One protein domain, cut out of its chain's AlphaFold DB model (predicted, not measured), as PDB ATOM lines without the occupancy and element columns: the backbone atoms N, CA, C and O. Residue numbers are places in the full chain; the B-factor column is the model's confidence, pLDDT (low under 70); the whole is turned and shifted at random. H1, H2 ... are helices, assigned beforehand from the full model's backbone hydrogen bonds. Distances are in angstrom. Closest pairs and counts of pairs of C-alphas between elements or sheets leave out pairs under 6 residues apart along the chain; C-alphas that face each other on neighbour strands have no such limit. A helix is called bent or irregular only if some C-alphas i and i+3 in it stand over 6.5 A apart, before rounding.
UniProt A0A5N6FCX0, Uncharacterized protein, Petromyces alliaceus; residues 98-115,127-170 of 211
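Overview. This is residues 98 to 115 and 127 to 170 of the 211 residues of an uncharacterized protein of Petromyces alliaceus (UniProt A0A5N6FCX0). One very long helix, H2, has a shorter helix, H1, loosely side by side with its first part and running opposite ways, while residues 144 to 170, of which 144 to 169 belong to H2, stick out as a free arm that makes most of the length. The printed part has 62 residues, with two named helices in the order H1, H2 and no named strand, and its class is all helix. It is extended, with a radius of gyration of the C-alphas of 19.8 A and spans of 65 by 18 by 11 A.

Arrangement. Begin with H2, residues 127 to 169, and look near Met 132 for H1, residues 98 to 115. The two are close but not clearly touching, with 2 pairs of C-alphas within 8 A; the closest C-alphas, those of Lys 108 and Met 132, are 7.9 A apart. Their lines stand at a shallow tilt of 23 degrees, and they run opposite ways. Further along, residues 144 to 170, of which 144 to 169 belong to H2, stand free. In both H1 and H2 every O i to N i+4 pair is within hydrogen-bond range.

Along the chain. Find C-alpha 127 at (11.259, 14.646, 43.421); from there H2 runs 62.6 A to C-alpha 169 at (-23.719, 40.500, -1.653), and it is not bent. Then go to C-alpha 98 at (7.453, 28.694, 21.486), where H1 begins; it runs 26.0 A to C-alpha 115.

Size, cuts and confidence. The C-alphas farthest apart, those of Tyr 115 and Cys 170, are 65.8 A apart. Without the free stretch, the body of 35 residues spans 26 by 17 by 10 A. Residues 116 to 126 are not printed, and C-alphas 115 and 127 are 13.2 A apart across this cut, which the link from H1 to H2 crosses. The mean pLDDT of the printed part is 88.8, and residues 114 to 115 of this predicted model are under 70.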
ATOM      1  N   ALA A  98       6.608  29.628  22.220       75.44
ATOM      2  CA  ALA A  98       7.453  28.694  21.486       75.44
ATOM      3  C   ALA A  98       8.862  28.567  22.096       75.44
ATOM      4  O   ALA A  98       9.370  27.453  22.237       75.44
ATOM      5  N   ASP A  99       9.458  29.677  22.536       83.81
ATOM      6  CA  ASP A  99      10.802  29.700  23.127       83.81
ATOM      7  C   ASP A  99      10.841  28.970  24.474       83.81
ATOM      8  O   ASP A  99      11.802  28.264  24.792       83.81
ATOM      9  N   LEU A 100       9.772  29.095  25.267       83.06
ATOM     10  CA  LEU A 100       9.624  28.387  26.540       83.06
ATOM     11  C   LEU A 100       9.500  26.873  26.340       83.06
ATOM     12  O   LEU A 100      10.087  26.104  27.105       83.06
ATOM     13  N   LEU A 101       8.781  26.439  25.301       80.25
ATOM     14  CA  LEU A 101       8.638  25.024  24.969       80.25
ATOM     15  C   LEU A 101       9.975  24.416  24.511       80.25
ATOM     16  O   LEU A 101      10.318  23.302  24.911       80.25
ATOM     17  N   GLU A 102      10.758  25.146  23.716       84.19
ATOM     18  CA  GLU A 102      12.090  24.705  23.283       84.19
ATOM     19  C   GLU A 102      13.091  24.647  24.445       84.19
ATOM     20  O   GLU A 102      13.820  23.660  24.590       84.19
ATOM     21  N   LEU A 103      13.076  25.643  25.337       84.75
ATOM     22  CA  LEU A 103      13.898  25.628  26.547       84.75
ATOM     23  C   LEU A 103      13.548  24.437  27.449       84.75
ATOM     24  O   LEU A 103      14.439  23.766  27.974       84.75
ATOM     25  N   TYR A 104      12.258  24.139  27.594       80.00
ATOM     26  CA  TYR A 104      11.791  22.980  28.341       80.00
ATOM     27  C   TYR A 104      12.309  21.660  27.741       80.00
ATOM     28  O   TYR A 104      12.902  20.853  28.461       80.00
ATOM     29  N   LYS A 105      12.169  21.457  26.424       82.19
ATOM     30  CA  LYS A 105      12.682  20.259  25.731       82.19
ATOM     31  C   LYS A 105      14.186  20.085  25.920       82.19
ATOM     32  O   LYS A 105      14.661  18.962  26.108       82.19
ATOM     33  N   LEU A 106      14.933  21.190  25.874       87.56
ATOM     34  CA  LEU A 106      16.375  21.192  26.082       87.56
ATOM     35  C   LEU A 106      16.723  20.711  27.495       87.56
ATOM     36  O   LEU A 106      17.497  19.768  27.644       87.56
ATOM     37  N   ILE A 107      16.102  21.299  28.523       83.81
ATOM     38  CA  ILE A 107      16.327  20.927  29.928       83.81
ATOM     39  C   ILE A 107      15.927  19.468  30.173       83.81
ATOM     40  O   ILE A 107      16.676  18.728  30.810       83.81
ATOM     41  N   LYS A 108      14.793  19.026  29.621       79.31
ATOM     42  CA  LYS A 108      14.311  17.642  29.719       79.31
ATOM     43  C   LYS A 108      15.338  16.650  29.175       79.31
ATOM     44  O   LYS A 108      15.674  15.686  29.859       79.31
ATOM     45  N   LYS A 109      15.884  16.908  27.980       83.12
ATOM     46  CA  LYS A 109      16.946  16.079  27.386       83.12
ATOM     47  C   LYS A 109      18.210  16.066  28.232       83.12
ATOM     48  O   LYS A 109      18.805  15.007  28.402       83.12
ATOM     49  N   ASP A 110      18.611  17.218  28.751       81.31
ATOM     50  CA  ASP A 110      19.850  17.357  29.512       81.31
ATOM     51  C   ASP A 110      19.772  16.628  30.864       81.31
ATOM     52  O   ASP A 110      20.724  15.970  31.286       81.31
ATOM     53  N   VAL A 111      18.611  16.686  31.519       75.94
ATOM     54  CA  VAL A 111      18.303  15.916  32.731       75.94
ATOM     55  C   VAL A 111      18.248  14.428  32.390       75.94
ATOM     56  O   VAL A 111      18.959  13.631  32.996       75.94
ATOM     57  N   GLN A 112      17.487  14.037  31.370       70.38
ATOM     58  CA  GLN A 112      17.361  12.633  30.988       70.38
ATOM     59  C   GLN A 112      18.717  12.018  30.618       70.38
ATOM     60  O   GLN A 112      19.010  10.911  31.054       70.38
ATOM     61  N   ALA A 113      19.580  12.735  29.901       71.50
ATOM     62  CA  ALA A 113      20.925  12.274  29.565       71.50
ATOM     63  C   ALA A 113      21.826  12.098  30.801       71.50
ATOM     64  O   ALA A 113      22.595  11.144  30.860       71.50
ATOM     65  N   LYS A 114      21.721  12.984  31.803       69.12
ATOM     66  CA  LYS A 114      22.539  12.922  33.031       69.12
ATOM     67  C   LYS A 114      22.113  11.815  33.989       69.12
ATOM     68  O   LYS A 114      22.942  11.341  34.759       69.12
ATOM     69  N   TYR A 115      20.849  11.407  33.934       61.53
ATOM     70  CA  TYR A 115      20.290  10.390  34.824       61.53
ATOM     71  C   TYR A 115      19.951   9.064  34.120       61.53
ATOM     72  O   TYR A 115      19.445   8.153  34.765       61.53
ATOM     73  N   TRP A 127      11.613  13.320  43.925       86.38
ATOM     74  CA  TRP A 127      11.259  14.646  43.421       86.38
ATOM     75  C   TRP A 127      11.560  14.827  41.924       86.38
ATOM     76  O   TRP A 127      10.863  15.580  41.254       86.38
ATOM     77  N   VAL A 128      12.575  14.145  41.379       84.31
ATOM     78  CA  VAL A 128      12.924  14.210  39.949       84.31
ATOM     79  C   VAL A 128      11.877  13.470  39.130       84.31
ATOM     80  O   VAL A 128      11.419  13.994  38.121       84.31
ATOM     81  N   SER A 129      11.447  12.285  39.574       80.81
ATOM     82  CA  SER A 129      10.349  11.566  38.918       80.81
ATOM     83  C   SER A 129       9.048  12.365  38.945       80.81
ATOM     84  O   SER A 129       8.370  12.457  37.927       80.81
ATOM     85  N   GLU A 130       8.724  12.991  40.078       87.25
ATOM     86  CA  GLU A 130       7.531  13.831  40.206       87.25
ATOM     87  C   GLU A 130       7.610  15.069  39.299       87.25
ATOM     88  O   GLU A 130       6.658  15.369  38.578       87.25
ATOM     89  N   ALA A 131       8.770  15.733  39.249       85.56
ATOM     90  CA  ALA A 131       9.001  16.854  38.346       85.56
ATOM     91  C   ALA A 131       8.850  16.444  36.874       85.56
ATOM     92  O   ALA A 131       8.189  17.149  36.119       85.56
ATOM     93  N   MET A 132       9.401  15.298  36.464       86.19
ATOM     94  CA  MET A 132       9.274  14.811  35.086       86.19
ATOM     95  C   MET A 132       7.819  14.508  34.713       86.19
ATOM     96  O   MET A 132       7.393  14.883  33.627       86.19
ATOM     97  N   VAL A 133       7.028  13.920  35.618       92.06
ATOM     98  CA  VAL A 133       5.593  13.670  35.379       92.06
ATOM     99  C   VAL A 133       4.812  14.975  35.211       92.06
ATOM    100  O   VAL A 133       3.988  15.082  34.301       92.06
ATOM    101  N   LEU A 134       5.065  15.978  36.058       93.25
ATOM    102  CA  LEU A 134       4.414  17.289  35.945       93.25
ATOM    103  C   LEU A 134       4.770  17.984  34.633       93.25
ATOM    104  O   LEU A 134       3.915  18.585  33.988       93.25
ATOM    105  N   LEU A 135       6.031  17.876  34.233       90.81
ATOM    106  CA  LEU A 135       6.536  18.437  32.994       90.81
ATOM    107  C   LEU A 135       5.958  17.725  31.757       90.81
ATOM    108  O   LEU A 135       5.532  18.391  30.817       90.81
ATOM    109  N   ASP A 136       5.848  16.395  31.779       91.50
ATOM    110  CA  ASP A 136       5.185  15.611  30.729       91.50
ATOM    111  C   ASP A 136       3.694  15.951  30.610       91.50
ATOM    112  O   ASP A 136       3.145  16.013  29.507       91.50
ATOM    113  N   HIS A 137       3.021  16.176  31.741       94.81
ATOM    114  CA  HIS A 137       1.633  16.625  31.746       94.81
ATOM    115  C   HIS A 137       1.510  18.025  31.143       94.81
ATOM    116  O   HIS A 137       0.719  18.209  30.223       94.81
ATOM    117  N   ALA A 138       2.336  18.976  31.584       92.94
ATOM    118  CA  ALA A 138       2.342  20.334  31.049       92.94
ATOM    119  C   ALA A 138       2.622  20.359  29.538       92.94
ATOM    120  O   ALA A 138       1.978  21.107  28.812       92.94
ATOM    121  N   GLU A 139       3.531  19.512  29.046       91.38
ATOM    122  CA  GLU A 139       3.804  19.352  27.615       91.38
ATOM    123  C   GLU A 139       2.570  18.868  26.844       91.38
ATOM    124  O   GLU A 139       2.271  19.373  25.762       91.38
ATOM    125  N   ARG A 140       1.824  17.909  27.400       94.50
ATOM    126  CA  ARG A 140       0.599  17.397  26.776       94.50
ATOM    127  C   ARG A 140      -0.493  18.458  26.707       94.50
ATOM    128  O   ARG A 140      -1.043  18.672  25.630       94.50
ATOM    129  N   GLU A 141      -0.761  19.133  27.820       94.12
ATOM    130  CA  GLU A 141      -1.751  20.215  27.881       94.12
ATOM    131  C   GLU A 141      -1.359  21.361  26.936       94.12
ATOM    132  O   GLU A 141      -2.192  21.900  26.210       94.12
ATOM    133  N   ALA A 142      -0.064  21.685  26.861       93.69
ATOM    134  CA  ALA A 142       0.473  22.677  25.939       93.69
ATOM    135  C   ALA A 142       0.206  22.331  24.466       93.69
ATOM    136  O   ALA A 142      -0.125  23.221  23.677       93.69
ATOM    137  N   MET A 143       0.344  21.056  24.088       93.19
ATOM    138  CA  MET A 143       0.025  20.585  22.739       93.19
ATOM    139  C   MET A 143      -1.479  20.640  22.459       93.19
ATOM    140  O   MET A 143      -1.878  21.088  21.386       93.19
ATOM    141  N   GLU A 144      -2.315  20.229  23.413       95.00
ATOM    142  CA  GLU A 144      -3.774  20.287  23.276       95.00
ATOM    143  C   GLU A 144      -4.278  21.730  23.150       95.00
ATOM    144  O   GLU A 144      -5.105  22.031  22.287       95.00
ATOM    145  N   HIS A 145      -3.726  22.653  23.936       95.81
ATOM    146  CA  HIS A 145      -3.974  24.083  23.777       95.81
ATOM    147  C   HIS A 145      -3.580  24.571  22.378       95.81
ATOM    148  O   HIS A 145      -4.326  25.334  21.767       95.81
ATOM    149  N   GLY A 146      -2.452  24.096  21.838       94.94
ATOM    150  CA  GLY A 146      -2.037  24.394  20.466       94.94
ATOM    151  C   GLY A 146      -3.089  23.993  19.427       94.94
ATOM    152  O   GLY A 146      -3.409  24.792  18.550       94.94
ATOM    153  N   VAL A 147      -3.692  22.807  19.567       96.00
ATOM    154  CA  VAL A 147      -4.782  22.345  18.684       96.00
ATOM    155  C   VAL A 147      -5.992  23.283  18.756       96.00
ATOM    156  O   VAL A 147      -6.537  23.675  17.723       96.00
ATOM    157  N   HIS A 148      -6.391  23.700  19.959       94.75
ATOM    158  CA  HIS A 148      -7.505  24.636  20.135       94.75
ATOM    159  C   HIS A 148      -7.226  26.003  19.502       94.75
ATOM    160  O   HIS A 148      -8.108  26.564  18.855       94.75
ATOM    161  N   VAL A 149      -6.004  26.525  19.642       96.81
ATOM    162  CA  VAL A 149      -5.596  27.782  18.995       96.81
ATOM    163  C   VAL A 149      -5.693  27.657  17.477       96.81
ATOM    164  O   VAL A 149      -6.325  28.500  16.847       96.81
ATOM    165  N   THR A 150      -5.180  26.570  16.893       96.50
ATOM    166  CA  THR A 150      -5.283  26.362  15.439       96.50
ATOM    167  C   THR A 150      -6.731  26.269  14.955       96.50
ATOM    168  O   THR A 150      -7.067  26.840  13.923       96.50
ATOM    169  N   ALA A 151      -7.620  25.632  15.725       97.44
ATOM    170  CA  ALA A 151      -9.042  25.569  15.390       97.44
ATOM    171  C   ALA A 151      -9.721  26.952  15.444       97.44
ATOM    172  O   ALA A 151     -10.593  27.253  14.626       97.44
ATOM    173  N   LEU A 152      -9.321  27.813  16.386       97.94
ATOM    174  CA  LEU A 152      -9.806  29.193  16.452       97.94
ATOM    175  C   LEU A 152      -9.311  30.029  15.266       97.94
ATOM    176  O   LEU A 152     -10.090  30.811  14.724       97.94
ATOM    177  N   ASP A 153      -8.064  29.845  14.830       98.00
ATOM    178  CA  ASP A 153      -7.526  30.527  13.647       98.00
ATOM    179  C   ASP A 153      -8.294  30.145  12.369       98.00
ATOM    180  O   ASP A 153      -8.659  31.016  11.574       98.00
ATOM    181  N   GLU A 154      -8.620  28.859  12.200       97.81
ATOM    182  CA  GLU A 154      -9.455  28.381  11.089       97.81
ATOM    183  C   GLU A 154     -10.860  29.010  11.112       97.81
ATOM    184  O   GLU A 154     -11.387  29.429  10.074       97.81
ATOM    185  N   GLU A 155     -11.470  29.128  12.294       98.00
ATOM    186  CA  GLU A 155     -12.781  29.761  12.452       98.00
ATOM    187  C   GLU A 155     -12.730  31.267  12.164       98.00
ATOM    188  O   GLU A 155     -13.621  31.801  11.497       98.00
ATOM    189  N   ILE A 156     -11.666  31.959  12.583       98.00
ATOM    190  CA  ILE A 156     -11.432  33.364  12.230       98.00
ATOM    191  C   ILE A 156     -11.363  33.516  10.707       98.00
ATOM    192  O   ILE A 156     -12.026  34.396  10.149       98.00
ATOM    193  N   GLU A 157     -10.627  32.648  10.012       98.06
ATOM    194  CA  GLU A 157     -10.538  32.683   8.550       98.06
ATOM    195  C   GLU A 157     -11.909  32.440   7.890       98.06
ATOM    196  O   GLU A 157     -12.298  33.132   6.939       98.06
ATOM    197  N   ARG A 158     -12.689  31.488   8.417       98.00
ATOM    198  CA  ARG A 158     -14.052  31.202   7.949       98.00
ATOM    199  C   ARG A 158     -14.972  32.411   8.121       98.00
ATOM    200  O   ARG A 158     -15.708  32.760   7.192       98.00
ATOM    201  N   LEU A 159     -14.925  33.066   9.278       97.94
ATOM    202  CA  LEU A 159     -15.716  34.259   9.569       97.94
ATOM    203  C   LEU A 159     -15.306  35.436   8.682       97.94
ATOM    204  O   LEU A 159     -16.174  36.118   8.138       97.94
ATOM    205  N   GLN A 160     -14.009  35.639   8.447       97.50
ATOM    206  CA  GLN A 160     -13.521  36.657   7.512       97.50
ATOM    207  C   GLN A 160     -14.040  36.418   6.089       97.50
ATOM    208  O   GLN A 160     -14.526  37.349   5.439       97.50
ATOM    209  N   LYS A 161     -14.011  35.166   5.613       97.06
ATOM    210  CA  LYS A 161     -14.590  34.781   4.315       97.06
ATOM    211  C   LYS A 161     -16.088  35.083   4.252       97.06
ATOM    212  O   LYS A 161     -16.552  35.618   3.245       97.06
ATOM    213  N   LEU A 162     -16.836  34.787   5.314       96.38
ATOM    214  CA  LEU A 162     -18.268  35.080   5.390       96.38
ATOM    215  C   LEU A 162     -18.545  36.590   5.359       96.38
ATOM    216  O   LEU A 162     -19.394  37.042   4.593       96.38
ATOM    217  N   VAL A 163     -17.804  37.381   6.137       93.88
ATOM    218  CA  VAL A 163     -17.908  38.850   6.128       93.88
ATOM    219  C   VAL A 163     -17.643  39.402   4.732       93.88
ATOM    220  O   VAL A 163     -18.398  40.241   4.240       93.88
ATOM    221  N   GLU A 164     -16.618  38.903   4.049       92.44
ATOM    222  CA  GLU A 164     -16.307  39.323   2.687       92.44
ATOM    223  C   GLU A 164     -17.412  38.925   1.692       92.44
ATOM    224  O   GLU A 164     -17.773  39.710   0.810       92.44
ATOM    225  N   GLN A 165     -18.020  37.747   1.850       92.38
ATOM    226  CA  GLN A 165     -19.184  37.353   1.055       92.38
ATOM    227  C   GLN A 165     -20.374  38.288   1.286       92.38
ATOM    228  O   GLN A 165     -20.960  38.759   0.312       92.38
ATOM    229  N   MET A 166     -20.686  38.621   2.542       90.19
ATOM    230  CA  MET A 166     -21.759  39.563   2.885       90.19
ATOM    231  C   MET A 166     -21.491  40.966   2.329       90.19
ATOM    232  O   MET A 166     -22.390  41.623   1.807       90.19
ATOM    233  N   ARG A 167     -20.233  41.422   2.355       85.62
ATOM    234  CA  ARG A 167     -19.827  42.694   1.738       85.62
ATOM    235  C   ARG A 167     -20.014  42.694   0.222       85.62
ATOM    236  O   ARG A 167     -20.363  43.726  -0.354       85.62
ATOM    237  N   ARG A 168     -19.788  41.560  -0.446       84.00
ATOM    238  CA  ARG A 168     -19.998  41.410  -1.897       84.00
ATOM    239  C   ARG A 168     -21.470  41.313  -2.268       84.00
ATOM    240  O   ARG A 168     -21.861  41.879  -3.285       84.00
ATOM    241  N   SER A 169     -22.274  40.633  -1.454       87.00
ATOM    242  CA  SER A 169     -23.719  40.500  -1.653       87.00
ATOM    243  C   SER A 169     -24.523  41.672  -1.088       87.00
ATOM    244  O   SER A 169     -25.745  41.679  -1.228       87.00
ATOM    245  N   CYS A 170     -23.857  42.675  -0.500       87.31
ATOM    246  CA  CYS A 170     -24.481  43.860   0.074       87.31
ATOM    247  C   CYS A 170     -25.485  44.485  -0.918       87.31
ATOM    248  O   CYS A 170     -25.069  45.026  -1.955       87.31
TER     249      CYS A 170